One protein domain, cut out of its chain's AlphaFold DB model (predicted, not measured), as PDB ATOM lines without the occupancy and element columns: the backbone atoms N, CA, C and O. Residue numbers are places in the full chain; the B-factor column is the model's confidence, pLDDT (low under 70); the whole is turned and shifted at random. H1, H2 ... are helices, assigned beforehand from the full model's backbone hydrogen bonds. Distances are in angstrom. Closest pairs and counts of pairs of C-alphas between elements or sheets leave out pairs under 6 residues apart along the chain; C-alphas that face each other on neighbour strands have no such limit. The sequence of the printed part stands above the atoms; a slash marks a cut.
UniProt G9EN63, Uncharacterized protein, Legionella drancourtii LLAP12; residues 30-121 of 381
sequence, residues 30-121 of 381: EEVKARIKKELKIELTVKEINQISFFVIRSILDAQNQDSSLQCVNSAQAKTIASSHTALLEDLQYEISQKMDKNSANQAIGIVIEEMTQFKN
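This is residues 30 to 121 of the 381 residues of an uncharacterized protein of Legionella drancourtii LLAP12 (UniProt G9EN63). The longest helix, H2, crosses over a row of three helices side by side, H1, H5 and H3, which run alternately one way and the other. H4 runs beside H2 on the same side of the row, and the far end of H2, residues 64 to 66, reaches beyond H3. The short H6 follows H5 at the last residues of the printed part. The printed part has 92 residues with six named helices, in the order H1 to H6, and no named strand; the class is all helix. It is compact, with a radius of gyration of the C-alphas of 12.6 A, and spans 38 by 26 by 20 A.

H2, residues 46 to 66, touches H5, residues 102 to 115, about perpendicular at 89 degrees; H2 touches H5 with residues 49 to 56 alone and H5 touches H2 with residues 108 to 113 alone, and the closest C-alphas, of Ile 52 and Ile 109, are 6.2 A apart. With residues 55 to 63 alone, H2 touches H3, residues 75 to 84, about perpendicular at 85 degrees, with the C-alphas of Val 56 and Ala 82 closest at 5.5 A. H4, residues 86 to 95, touches H2 at a shallow tilt of 25 degrees, opposite ways, with the C-alphas of Phe 55 and Leu 92 closest at 6.9 A. H5 is the hub, touching four helices. H3 and H5 touch at a shallow tilt of 20 degrees, opposite ways, the C-alphas of Ser 75 and Ile 113 being closest at 6.1 A. H1, residues 30 to 40, touches H5 at a shallow tilt of 30 degrees, opposite ways, with the C-alphas of Val 32 and Glu 115 closest at 6.1 A. H6, residues 117 to 120, only just touches H3, with 3 pairs of C-alphas within 8 A; the closest are those of Ser 75 and Phe 119, 5.5 A apart. H5 and H6 touch only at the corner, and only just, with 3 pairs within 8 A; the closest C-alphas, of Ile 113 and Phe 119, are 5.4 A apart. H4 and H5 are near each other, H3 and H4 meet only through their link, and H1 is apart from H3. In H1, H2, H3 and H5 every O i to N i+4 pair is within hydrogen-bond range, in H4 5 of 6 are, and H6 is too short for such a pair.

H2 measures 30.3 A from C-alpha 46 at (330.807, -5.749, -24.993) to C-alpha 66 at (358.227, -15.908, -16.980). H5 measures 19.9 A, H1 15.1 A, H4 14.8 A, H3 14.3 A and H6 5.0 A. H1 begins at C-alpha 30, (326.145, -12.067, -29.542), and H6 ends at C-alpha 120, (340.490, -20.353, -30.769).

The two C-alphas farthest apart, of Lys 41 and Ser 68, are 38.6 A apart. The printed part has no cut, and no link is long. Mean pLDDT of the printed part is 78.7; it is under 70 at residues 70 to 72 and 86 to 99.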
ATOM      1  N   GLU A  30     327.523 -11.610 -29.737       88.38
ATOM      2  CA  GLU A  30     326.145 -12.067 -29.542       88.38
ATOM      3  C   GLU A  30     326.136 -13.500 -28.992       88.38
ATOM      4  O   GLU A  30     325.471 -13.760 -27.987       88.38
ATOM      5  N   GLU A  31     326.950 -14.390 -29.566       90.94
ATOM      6  CA  GLU A  31     327.136 -15.764 -29.083       90.94
ATOM      7  C   GLU A  31     327.702 -15.795 -27.654       90.94
ATOM      8  O   GLU A  31     327.125 -16.436 -26.766       90.94
ATOM      9  N   VAL A  32     328.764 -15.021 -27.388       91.19
ATOM     10  CA  VAL A  32     329.368 -14.904 -26.046       91.19
ATOM     11  C   VAL A  32     328.330 -14.437 -25.021       91.19
ATOM     12  O   VAL A  32     328.155 -15.063 -23.972       91.19
ATOM     13  N   LYS A  33     327.599 -13.353 -25.318       92.00
ATOM     14  CA  LYS A  33     326.564 -12.809 -24.426       92.00
ATOM     15  C   LYS A  33     325.442 -13.807 -24.180       92.00
ATOM     16  O   LYS A  33     325.006 -13.960 -23.037       92.00
ATOM     17  N   ALA A  34     324.969 -14.489 -25.223       92.88
ATOM     18  CA  ALA A  34     323.898 -15.471 -25.112       92.88
ATOM     19  C   ALA A  34     324.301 -16.635 -24.198       92.88
ATOM     20  O   ALA A  34     323.513 -17.045 -23.338       92.88
ATOM     21  N   ARG A  35     325.539 -17.131 -24.327       94.06
ATOM     22  CA  ARG A  35     326.059 -18.217 -23.491       94.06
ATOM     23  C   ARG A  35     326.247 -17.786 -22.037       94.06
ATOM     24  O   ARG A  35     325.745 -18.470 -21.145       94.06
ATOM     25  N   ILE A  36     326.845 -16.617 -21.795       91.62
ATOM     26  CA  ILE A  36     326.993 -16.044 -20.443       91.62
ATOM     27  C   ILE A  36     325.625 -15.857 -19.774       91.62
ATOM     28  O   ILE A  36     325.422 -16.297 -18.642       91.62
ATOM     29  N   LYS A  37     324.636 -15.305 -20.488       92.56
ATOM     30  CA  LYS A  37     323.271 -15.152 -19.965       92.56
ATOM     31  C   LYS A  37     322.606 -16.495 -19.666       92.56
ATOM     32  O   LYS A  37     321.917 -16.636 -18.655       92.56
ATOM     33  N   LYS A  38     322.793 -17.494 -20.531       94.88
ATOM     34  CA  LYS A  38     322.202 -18.828 -20.366       94.88
ATOM     35  C   LYS A  38     322.766 -19.547 -19.143       94.88
ATOM     36  O   LYS A  38     321.970 -20.043 -18.338       94.88
ATOM     37  N   GLU A  39     324.092 -19.603 -19.036       92.94
ATOM     38  CA  GLU A  39     324.821 -20.388 -18.034       92.94
ATOM     39  C   GLU A  39     324.918 -19.670 -16.685       92.94
ATOM     40  O   GLU A  39     324.692 -20.299 -15.656       92.94
ATOM     41  N   LEU A  40     325.175 -18.358 -16.685       89.31
ATOM     42  CA  LEU A  40     325.470 -17.596 -15.465       89.31
ATOM     43  C   LEU A  40     324.315 -16.712 -14.993       89.31
ATOM     44  O   LEU A  40     324.360 -16.201 -13.882       89.31
ATOM     45  N   LYS A  41     323.268 -16.527 -15.812       89.12
ATOM     46  CA  LYS A  41     322.156 -15.584 -15.547       89.12
ATOM     47  C   LYS A  41     322.618 -14.130 -15.376       89.12
ATOM     48  O   LYS A  41     321.949 -13.335 -14.724       89.12
ATOM     49  N   ILE A  42     323.741 -13.790 -16.004       85.94
ATOM     50  CA  ILE A  42     324.377 -12.472 -15.978       85.94
ATOM     51  C   ILE A  42     324.296 -11.859 -17.380       85.94
ATOM     52  O   ILE A  42     324.416 -12.569 -18.379       85.94
ATOM     53  N   GLU A  43     324.098 -10.545 -17.468       87.25
ATOM     54  CA  GLU A  43     324.126  -9.812 -18.735       87.25
ATOM     55  C   GLU A  43     325.365  -8.926 -18.783       87.25
ATOM     56  O   GLU A  43     325.445  -7.939 -18.063       87.25
ATOM     57  N   LEU A  44     326.320  -9.274 -19.649       85.88
ATOM     58  CA  LEU A  44     327.527  -8.475 -19.846       85.88
ATOM     59  C   LEU A  44     327.458  -7.635 -21.107       85.88
ATOM     60  O   LEU A  44     326.983  -8.062 -22.162       85.88
ATOM     61  N   THR A  45     328.004  -6.433 -20.996       85.50
ATOM     62  CA  THR A  45     328.274  -5.556 -22.125       85.50
ATOM     63  C   THR A  45     329.503  -6.032 -22.900       85.50
ATOM     64  O   THR A  45     330.399  -6.701 -22.387       85.50
ATOM     65  N   VAL A  46     329.618  -5.599 -24.153       83.88
ATOM     66  CA  VAL A  46     330.807  -5.749 -24.993       83.88
ATOM     67  C   VAL A  46     332.029  -5.124 -24.313       83.88
ATOM     68  O   VAL A  46     333.144  -5.596 -24.512       83.88
ATOM     69  N   LYS A  47     331.849  -4.058 -23.509       80.69
ATOM     70  CA  LYS A  47     332.958  -3.444 -22.757       80.69
ATOM     71  C   LYS A  47     333.499  -4.424 -21.713       80.69
ATOM     72  O   LYS A  47     334.704  -4.640 -21.678       80.69
ATOM     73  N   GLU A  48     332.615  -5.039 -20.937       82.88
ATOM     74  CA  GLU A  48     332.988  -5.999 -19.892       82.88
ATOM     75  C   GLU A  48     333.592  -7.274 -20.495       82.88
ATOM     76  O   GLU A  48     334.628  -7.742 -20.035       82.88
ATOM     77  N   ILE A  49     333.043  -7.778 -21.606       85.56
ATOM     78  CA  ILE A  49     333.639  -8.903 -22.354       85.56
ATOM     79  C   ILE A  49     335.049  -8.555 -22.858       85.56
ATOM     80  O   ILE A  49     335.964  -9.382 -22.788       85.56
ATOM     81  N   ASN A  50     335.264  -7.325 -23.335       79.69
ATOM     82  CA  ASN A  50     336.598  -6.870 -23.725       79.69
ATOM     83  C   ASN A  50     337.548  -6.785 -22.532       79.69
ATOM     84  O   ASN A  50     338.698  -7.177 -22.674       79.69
ATOM     85  N   GLN A  51     337.094  -6.319 -21.368       77.56
ATOM     86  CA  GLN A  51     337.915  -6.298 -20.152       77.56
ATOM     87  C   GLN A  51     338.331  -7.713 -19.735       77.56
ATOM     88  O   GLN A  51     339.511  -7.943 -19.485       77.56
ATOM     89  N   ILE A  52     337.410  -8.683 -19.786       82.62
ATOM     90  CA  ILE A  52     337.731 -10.102 -19.568       82.62
ATOM     91  C   ILE A  52     338.781 -10.570 -20.584       82.62
ATOM     92  O   ILE A  52     339.772 -11.197 -20.219       82.62
ATOM     93  N   SER A  53     338.608 -10.222 -21.858       81.06
ATOM     94  CA  SER A  53     339.565 -10.571 -22.913       81.06
ATOM     95  C   SER A  53     340.953  -9.974 -22.669       81.06
ATOM     96  O   SER A  53     341.954 -10.672 -22.807       81.06
ATOM     97  N   PHE A  54     341.027  -8.698 -22.280       75.75
ATOM     98  CA  PHE A  54     342.281  -8.023 -21.948       75.75
ATOM     99  C   PHE A  54     342.962  -8.655 -20.736       75.75
ATOM    100  O   PHE A  54     344.174  -8.858 -20.763       75.75
ATOM    101  N   PHE A  55     342.192  -9.027 -19.713       79.31
ATOM    102  CA  PHE A  55     342.689  -9.776 -18.561       79.31
ATOM    103  C   PHE A  55     343.328 -11.109 -18.982       79.31
ATOM    104  O   PHE A  55     344.444 -11.421 -18.556       79.31
ATOM    105  N   VAL A  56     342.669 -11.872 -19.861       80.81
ATOM    106  CA  VAL A  56     343.212 -13.139 -20.378       80.81
ATOM    107  C   VAL A  56     344.513 -12.897 -21.141       80.81
ATOM    108  O   VAL A  56     345.504 -13.580 -20.891       80.81
ATOM    109  N   ILE A  57     344.535 -11.907 -22.038       77.94
ATOM    110  CA  ILE A  57     345.730 -11.555 -22.819       77.94
ATOM    111  C   ILE A  57     346.887 -11.178 -21.890       77.94
ATOM    112  O   ILE A  57     347.992 -11.684 -22.065       77.94
ATOM    113  N   ARG A  58     346.639 -10.338 -20.880       74.06
ATOM    114  CA  ARG A  58     347.657  -9.925 -19.906       74.06
ATOM    115  C   ARG A  58     348.204 -11.115 -19.121       74.06
ATOM    116  O   ARG A  58     349.415 -11.261 -19.031       74.06
ATOM    117  N   SER A  59     347.327 -12.002 -18.653       79.69
ATOM    118  CA  SER A  59     347.729 -13.221 -17.937       79.69
ATOM    119  C   SER A  59     348.630 -14.117 -18.796       79.69
ATOM    120  O   SER A  59     349.599 -14.688 -18.302       79.69
ATOM    121  N   ILE A  60     348.337 -14.224 -20.097       77.50
ATOM    122  CA  ILE A  60     349.171 -14.967 -21.048       77.50
ATOM    123  C   ILE A  60     350.530 -14.289 -21.241       77.50
ATOM    124  O   ILE A  60     351.547 -14.971 -21.167       77.50
ATOM    125  N   LEU A  61     350.560 -12.972 -21.462       75.62
ATOM    126  CA  LEU A  61     351.808 -12.221 -21.634       75.62
ATOM    127  C   LEU A  61     352.709 -12.330 -20.397       75.62
ATOM    128  O   LEU A  61     353.911 -12.548 -20.531       75.62
ATOM    129  N   ASP A  62     352.132 -12.237 -19.200       76.00
ATOM    130  CA  ASP A  62     352.870 -12.378 -17.945       76.00
ATOM    131  C   ASP A  62     353.468 -13.786 -17.803       76.00
ATOM    132  O   ASP A  62     354.645 -13.924 -17.464       76.00
ATOM    133  N   ALA A  63     352.714 -14.835 -18.155       78.88
ATOM    134  CA  ALA A  63     353.227 -16.205 -18.180       78.88
ATOM    135  C   ALA A  63     354.348 -16.395 -19.221       78.88
ATOM    136  O   ALA A  63     355.355 -17.036 -18.928       78.88
ATOM    137  N   GLN A  64     354.218 -15.803 -20.411       76.00
ATOM    138  CA  GLN A  64     355.245 -15.846 -21.462       76.00
ATOM    139  C   GLN A  64     356.536 -15.117 -21.068       76.00
ATOM    140  O   GLN A  64     357.626 -15.544 -21.446       76.00
ATOM    141  N   ASN A  65     356.428 -14.036 -20.293       76.62
ATOM    142  CA  ASN A  65     357.584 -13.317 -19.757       76.62
ATOM    143  C   ASN A  65     358.338 -14.135 -18.699       76.62
ATOM    144  O   ASN A  65     359.546 -13.967 -18.541       76.62
ATOM    145  N   GLN A  66     357.635 -15.006 -17.972       80.94
ATOM    146  CA  GLN A  66     358.227 -15.908 -16.980       80.94
ATOM    147  C   GLN A  66     358.792 -17.184 -17.618       80.94
ATOM    148  O   GLN A  66     359.808 -17.700 -17.154       80.94
ATOM    149  N   ASP A  67     358.166 -17.674 -18.690       77.25
ATOM    150  CA  ASP A  67     358.582 -18.865 -19.428       77.25
ATOM    151  C   ASP A  67     358.545 -18.626 -20.946       77.25
ATOM    152  O   ASP A  67     357.517 -18.750 -21.617       77.25
ATOM    153  N   SER A  68     359.725 -18.353 -21.509       70.69
ATOM    154  CA  SER A  68     359.915 -18.097 -22.942       70.69
ATOM    155  C   SER A  68     359.580 -19.286 -23.859       70.69
ATOM    156  O   SER A  68     359.549 -19.121 -25.081       70.69
ATOM    157  N   SER A  69     359.348 -20.484 -23.306       72.94
ATOM    158  CA  SER A  69     358.924 -21.659 -24.079       72.94
ATOM    159  C   SER A  69     357.445 -21.603 -24.492       72.94
ATOM    160  O   SER A  69     357.043 -22.273 -25.447       72.94
ATOM    161  N   LEU A  70     356.641 -20.744 -23.855       66.62
ATOM    162  CA  LEU A  70     355.208 -20.562 -24.113       66.62
ATOM    163  C   LEU A  70     354.920 -19.711 -25.365       66.62
ATOM    164  O   LEU A  70     354.134 -18.772 -25.330       66.62
ATOM    165  N   GLN A  71     355.527 -20.020 -26.511       61.56
ATOM    166  CA  GLN A  71     355.399 -19.180 -27.715       61.56
ATOM    167  C   GLN A  71     354.015 -19.252 -28.390       61.56
ATOM    168  O   GLN A  71     353.573 -18.273 -28.989       61.56
ATOM    169  N   CYS A  72     353.307 -20.380 -28.262       68.38
ATOM    170  CA  CYS A  72     351.958 -20.587 -28.803       68.38
ATOM    171  C   CYS A  72     351.023 -21.103 -27.708       68.38
ATOM    172  O   CYS A  72     351.124 -22.261 -27.306       68.38
ATOM    173  N   VAL A  73     350.090 -20.260 -27.263       72.06
ATOM    174  CA  VAL A  73     349.101 -20.606 -26.234       72.06
ATOM    175  C   VAL A  73     347.777 -20.979 -26.899       72.06
ATOM    176  O   VAL A  73     347.179 -20.171 -27.608       72.06
ATOM    177  N   ASN A  74     347.325 -22.217 -26.696       80.12
ATOM    178  CA  ASN A  74     345.998 -22.666 -27.129       80.12
ATOM    179  C   ASN A  74     344.911 -22.326 -26.090       80.12
ATOM    180  O   ASN A  74     345.216 -21.931 -24.966       80.12
ATOM    181  N   SER A  75     343.633 -22.501 -26.436       81.56
ATOM    182  CA  SER A  75     342.504 -22.113 -25.572       81.56
ATOM    183  C   SER A  75     342.505 -22.828 -24.211       81.56
ATOM    184  O   SER A  75     342.178 -22.222 -23.193       81.56
ATOM    185  N   ALA A  76     342.918 -24.099 -24.162       84.06
ATOM    186  CA  ALA A  76     343.007 -24.845 -22.906       84.06
ATOM    187  C   ALA A  76     344.109 -24.280 -21.994       84.06
ATOM    188  O   ALA A  76     343.871 -24.050 -20.810       84.06
ATOM    189  N   GLN A  77     345.283 -23.983 -22.558       83.12
ATOM    190  CA  GLN A  77     346.388 -23.345 -21.839       83.12
ATOM    191  C   GLN A  77     346.020 -21.927 -21.385       83.12
ATOM    192  O   GLN A  77     346.271 -21.578 -20.235       83.12
ATOM    193  N   ALA A  78     345.365 -21.136 -22.242       82.81
ATOM    194  CA  ALA A  78     344.865 -19.806 -21.901       82.81
ATOM    195  C   ALA A  78     343.924 -19.855 -20.690       82.81
ATOM    196  O   ALA A  78     344.051 -19.042 -19.776       82.81
ATOM    197  N   LYS A  79     343.021 -20.846 -20.647       85.25
ATOM    198  CA  LYS A  79     342.088 -21.050 -19.532       85.25
ATOM    199  C   LYS A  79     342.828 -21.355 -18.233       85.25
ATOM    200  O   LYS A  79     342.554 -20.721 -17.218       85.25
ATOM    201  N   THR A  80     343.800 -22.267 -18.271       84.94
ATOM    202  CA  THR A  80     344.625 -22.602 -17.101       84.94
ATOM    203  C   THR A  80     345.420 -21.397 -16.595       84.94
ATOM    204  O   THR A  80     345.384 -21.107 -15.400       84.94
ATOM    205  N   ILE A  81     346.086 -20.663 -17.493       83.81
ATOM    206  CA  ILE A  81     346.883 -19.478 -17.148       83.81
ATOM    207  C   ILE A  81     345.994 -18.407 -16.505       83.81
ATOM    208  O   ILE A  81     346.306 -17.929 -15.412       83.81
ATOM    209  N   ALA A  82     344.861 -18.085 -17.132       82.38
ATOM    210  CA  ALA A  82     343.929 -17.074 -16.644       82.38
ATOM    211  C   ALA A  82     343.322 -17.448 -15.278       82.38
ATOM    212  O   ALA A  82     343.270 -16.616 -14.378       82.38
ATOM    213  N   SER A  83     342.927 -18.711 -15.071       78.19
ATOM    214  CA  SER A  83     342.383 -19.177 -13.780       78.19
ATOM    215  C   SER A  83     343.408 -19.187 -12.637       78.19
ATOM    216  O   SER A  83     343.016 -19.194 -11.469       78.19
ATOM    217  N   SER A  84     344.708 -19.199 -12.949       74.06
ATOM    218  CA  SER A  84     345.793 -19.209 -11.955       74.06
ATOM    219  C   SER A  84     346.252 -17.814 -11.501       74.06
ATOM    220  O   SER A  84     346.892 -17.697 -10.458       74.06
ATOM    221  N   HIS A  85     345.886 -16.748 -12.224       70.94
ATOM    222  CA  HIS A  85     346.283 -15.365 -11.929       70.94
ATOM    223  C   HIS A  85     345.271 -14.645 -11.019       70.94
ATOM    224  O   HIS A  85     344.522 -13.766 -11.444       70.94
ATOM    225  N   THR A  86     345.259 -14.996  -9.729       63.88
ATOM    226  CA  THR A  86     344.308 -14.447  -8.742       63.88
ATOM    227  C   THR A  86     344.416 -12.937  -8.516       63.88
ATOM    228  O   THR A  86     343.385 -12.309  -8.316       63.88
ATOM    229  N   ALA A  87     345.613 -12.345  -8.593       57.91
ATOM    230  CA  ALA A  87     345.802 -10.903  -8.380       57.91
ATOM    231  C   ALA A  87     345.152 -10.050  -9.488       57.91
ATOM    232  O   ALA A  87     344.520  -9.039  -9.217       57.91
ATOM    233  N   LEU A  88     345.239 -10.500 -10.743       56.38
ATOM    234  CA  LEU A  88     344.627  -9.809 -11.882       56.38
ATOM    235  C   LEU A  88     343.098 -10.009 -11.940       56.38
ATOM    236  O   LEU A  88     342.395  -9.229 -12.579       56.38
ATOM    237  N   LEU A  89     342.571 -11.052 -11.282       62.16
ATOM    238  CA  LEU A  89     341.131 -11.298 -11.169       62.16
ATOM    239  C   LEU A  89     340.461 -10.257 -10.254       62.16
ATOM    240  O   LEU A  89     339.323  -9.866 -10.501       62.16
ATOM    241  N   GLU A  90     341.170  -9.799  -9.219       62.97
ATOM    242  CA  GLU A  90     340.713  -8.735  -8.315       62.97
ATOM    243  C   GLU A  90     340.660  -7.374  -9.035       62.97
ATOM    244  O   GLU A  90     339.665  -6.659  -8.909       62.97
ATOM    245  N   ASP A  91     341.648  -7.071  -9.891       59.12
ATOM    246  CA  ASP A  91     341.642  -5.885 -10.766       59.12
ATOM    247  C   ASP A  91     340.460  -5.910 -11.760       59.12
ATOM    248  O   ASP A  91     339.762  -4.911 -11.949       59.12
ATOM    249  N   LEU A  92     340.175  -7.074 -12.357       61.22
ATOM    250  CA  LEU A  92     339.036  -7.264 -13.263       61.22
ATOM    251  C   LEU A  92     337.685  -7.040 -12.554       61.22
ATOM    252  O   LEU A  92     336.765  -6.468 -13.139       61.22
ATOM    253  N   GLN A  93     337.559  -7.460 -11.292       61.84
ATOM    254  CA  GLN A  93     336.341  -7.274 -10.492       61.84
ATOM    255  C   GLN A  93     336.079  -5.810 -10.110       61.84
ATOM    256  O   GLN A  93     334.925  -5.453  -9.872       61.84
ATOM    257  N   TYR A  94     337.110  -4.960 -10.065       58.69
ATOM    258  CA  TYR A  94     336.949  -3.514  -9.876       58.69
ATOM    259  C   TYR A  94     336.461  -2.810 -11.155       58.69
ATOM    260  O   TYR A  94     335.761  -1.800 -11.101       58.69
ATOM    261  N   GLU A  95     336.827  -3.351 -12.314       56.41
ATOM    262  CA  GLU A  95     336.582  -2.754 -13.624       56.41
ATOM    263  C   GLU A  95     335.237  -3.126 -14.269       56.41
ATOM    264  O   GLU A  95     334.747  -2.389 -15.136       56.41
ATOM    265  N   ILE A  96     334.651  -4.252 -13.858       62.22
ATOM    266  CA  ILE A  96     333.334  -4.718 -14.299       62.22
ATOM    267  C   ILE A  96     332.259  -4.115 -13.387       62.22
ATOM    268  O   ILE A  96     332.315  -4.232 -12.164       62.22
ATOM    269  N   SER A  97     331.241  -3.486 -13.982       55.50
ATOM    270  CA  SER A  97     330.151  -2.832 -13.239       55.50
ATOM    271  C   SER A  97     329.339  -3.800 -12.373       55.50
ATOM    272  O   SER A  97     328.753  -3.400 -11.367       55.50
ATOM    273  N   GLN A  98     329.293  -5.073 -12.762       66.50
ATOM    274  CA  GLN A  98     328.558  -6.118 -12.069       66.50
ATOM    275  C   GLN A  98     329.488  -6.941 -11.169       66.50
ATOM    276  O   GLN A  98     330.371  -7.652 -11.649       66.50
ATOM    277  N   LYS A  99     329.272  -6.883  -9.847       68.69
ATOM    278  CA  LYS A  99     330.022  -7.713  -8.890       68.69
ATOM    279  C   LYS A  99     329.745  -9.193  -9.159       68.69
ATOM    280  O   LYS A  99     328.623  -9.654  -8.968       68.69
ATOM    281  N   MET A 100     330.774  -9.928  -9.571       73.94
ATOM    282  CA  MET A 100     330.740 -11.382  -9.732       73.94
ATOM    283  C   MET A 100     331.475 -12.051  -8.580       73.94
ATOM    284  O   MET A 100     332.538 -11.586  -8.167       73.94
ATOM    285  N   ASP A 101     330.963 -13.182  -8.102       78.31
ATOM    286  CA  ASP A 101     331.782 -14.074  -7.291       78.31
ATOM    287  C   ASP A 101     332.893 -14.720  -8.145       78.31
ATOM    288  O   ASP A 101     332.851 -14.731  -9.379       78.31
ATOM    289  N   LYS A 102     333.908 -15.275  -7.478       78.12
ATOM    290  CA  LYS A 102     335.081 -15.874  -8.130       78.12
ATOM    291  C   LYS A 102     334.726 -17.013  -9.096       78.12
ATOM    292  O   LYS A 102     335.388 -17.158 -10.122       78.12
ATOM    293  N   ASN A 103     333.711 -17.822  -8.792       83.38
ATOM    294  CA  ASN A 103     333.318 -18.940  -9.650       83.38
ATOM    295  C   ASN A 103     332.639 -18.426 -10.917       83.38
ATOM    296  O   ASN A 103     333.020 -18.837 -12.012       83.38
ATOM    297  N   SER A 104     331.713 -17.477 -10.772       83.75
ATOM    298  CA  SER A 104     331.050 -16.812 -11.896       83.75
ATOM    299  C   SER A 104     332.056 -16.094 -12.804       83.75
ATOM    300  O   SER A 104     331.993 -16.234 -14.025       83.75
ATOM    301  N   ALA A 105     333.046 -15.403 -12.226       82.94
ATOM    302  CA  ALA A 105     334.113 -14.747 -12.983       82.94
ATOM    303  C   ALA A 105     334.962 -15.754 -13.782       82.94
ATOM    304  O   ALA A 105     335.174 -15.578 -14.982       82.94
ATOM    305  N   ASN A 106     335.394 -16.853 -13.152       83.88
ATOM    306  CA  ASN A 106     336.163 -17.906 -13.824       83.88
ATOM    307  C   ASN A 106     335.370 -18.598 -14.941       83.88
ATOM    308  O   ASN A 106     335.932 -18.934 -15.984       83.88
ATOM    309  N   GLN A 107     334.066 -18.801 -14.749       87.25
ATOM    310  CA  GLN A 107     333.199 -19.352 -15.789       87.25
ATOM    311  C   GLN A 107     333.028 -18.372 -16.956       87.25
ATOM    312  O   GLN A 107     333.142 -18.789 -18.107       87.25
ATOM    313  N   ALA A 108     332.849 -17.075 -16.684       88.88
ATOM    314  CA  ALA A 108     332.782 -16.045 -17.721       88.88
ATOM    315  C   ALA A 108     334.089 -15.959 -18.530       88.88
ATOM    316  O   ALA A 108     334.045 -15.923 -19.758       88.88
ATOM    317  N   ILE A 109     335.250 -16.015 -17.863       88.56
ATOM    318  CA  ILE A 109     336.570 -16.115 -18.510       88.56
ATOM    319  C   ILE A 109     336.638 -17.348 -19.416       88.56
ATOM    320  O   ILE A 109     337.065 -17.247 -20.565       88.56
ATOM    321  N   GLY A 110     336.190 -18.504 -18.917       88.69
ATOM    322  CA  GLY A 110     336.136 -19.742 -19.690       88.69
ATOM    323  C   GLY A 110     335.308 -19.598 -20.966       88.69
ATOM    324  O   GLY A 110     335.793 -19.949 -22.035       88.69
ATOM    325  N   ILE A 111     334.106 -19.021 -20.866       90.50
ATOM    326  CA  ILE A 111     333.231 -18.774 -22.021       90.50
ATOM    327  C   ILE A 111     333.897 -17.813 -23.013       90.50
ATOM    328  O   ILE A 111     333.909 -18.083 -24.208       90.50
ATOM    329  N   VAL A 112     334.506 -16.722 -22.539       88.88
ATOM    330  CA  VAL A 112     335.214 -15.756 -23.398       88.88
ATOM    331  C   VAL A 112     336.358 -16.418 -24.175       88.88
ATOM    332  O   VAL A 112     336.480 -16.207 -25.380       88.88
ATOM    333  N   ILE A 113     337.164 -17.251 -23.513       88.31
ATOM    334  CA  ILE A 113     338.260 -18.005 -24.143       88.31
ATOM    335  C   ILE A 113     337.734 -19.030 -25.149       88.31
ATOM    336  O   ILE A 113     338.315 -19.207 -26.218       88.31
ATOM    337  N   GLU A 114     336.657 -19.727 -24.798       88.75
ATOM    338  CA  GLU A 114     336.081 -20.777 -25.634       88.75
ATOM    339  C   GLU A 114     335.367 -20.225 -26.860       88.75
ATOM    340  O   GLU A 114     335.375 -20.906 -27.877       88.75
ATOM    341  N   GLU A 115     334.772 -19.031 -26.784       88.19
ATOM    342  CA  GLU A 115     333.936 -18.490 -27.856       88.19
ATOM    343  C   GLU A 115     334.643 -17.476 -28.757       88.19
ATOM    344  O   GLU A 115     334.407 -17.475 -29.969       88.19
ATOM    345  N   MET A 116     335.552 -16.655 -28.226       84.62
ATOM    346  CA  MET A 116     336.207 -15.632 -29.042       84.62
ATOM    347  C   MET A 116     337.251 -16.233 -29.987       84.62
ATOM    348  O   MET A 116     338.145 -16.994 -29.602       84.62
ATOM    349  N   THR A 117     337.176 -15.827 -31.254       79.19
ATOM    350  CA  THR A 117     338.026 -16.301 -32.353       79.19
ATOM    351  C   THR A 117     339.509 -16.111 -32.039       79.19
ATOM    352  O   THR A 117     340.341 -16.949 -32.393       79.19
ATOM    353  N   GLN A 118     339.844 -15.035 -31.325       72.06
ATOM    354  CA  GLN A 118     341.220 -14.698 -30.958       72.06
ATOM    355  C   GLN A 118     341.906 -15.715 -30.039       72.06
ATOM    356  O   GLN A 118     343.131 -15.819 -30.058       72.06
ATOM    357  N   PHE A 119     341.130 -16.478 -29.269       77.12
ATOM    358  CA  PHE A 119     341.640 -17.521 -28.379       77.12
ATOM    359  C   PHE A 119     341.490 -18.925 -28.978       77.12
ATOM    360  O   PHE A 119     342.183 -19.845 -28.541       77.12
ATOM    361  N   LYS A 120     340.640 -19.099 -30.003       76.50
ATOM    362  CA  LYS A 120     340.490 -20.353 -30.769       76.50
ATOM    363  C   LYS A 120     341.697 -20.645 -31.674       76.50
ATOM    364  O   LYS A 120     341.975 -21.806 -31.962       76.50
ATOM    365  N   ASN A 121     342.423 -19.620 -32.129       70.31
ATOM    366  CA  ASN A 121     343.564 -19.787 -33.034       70.31
ATOM    367  C   ASN A 121     344.834 -19.073 -32.511       70.31
ATOM    368  O   ASN A 121     344.907 -17.843 -32.573       70.31
TER     369      ASN A 121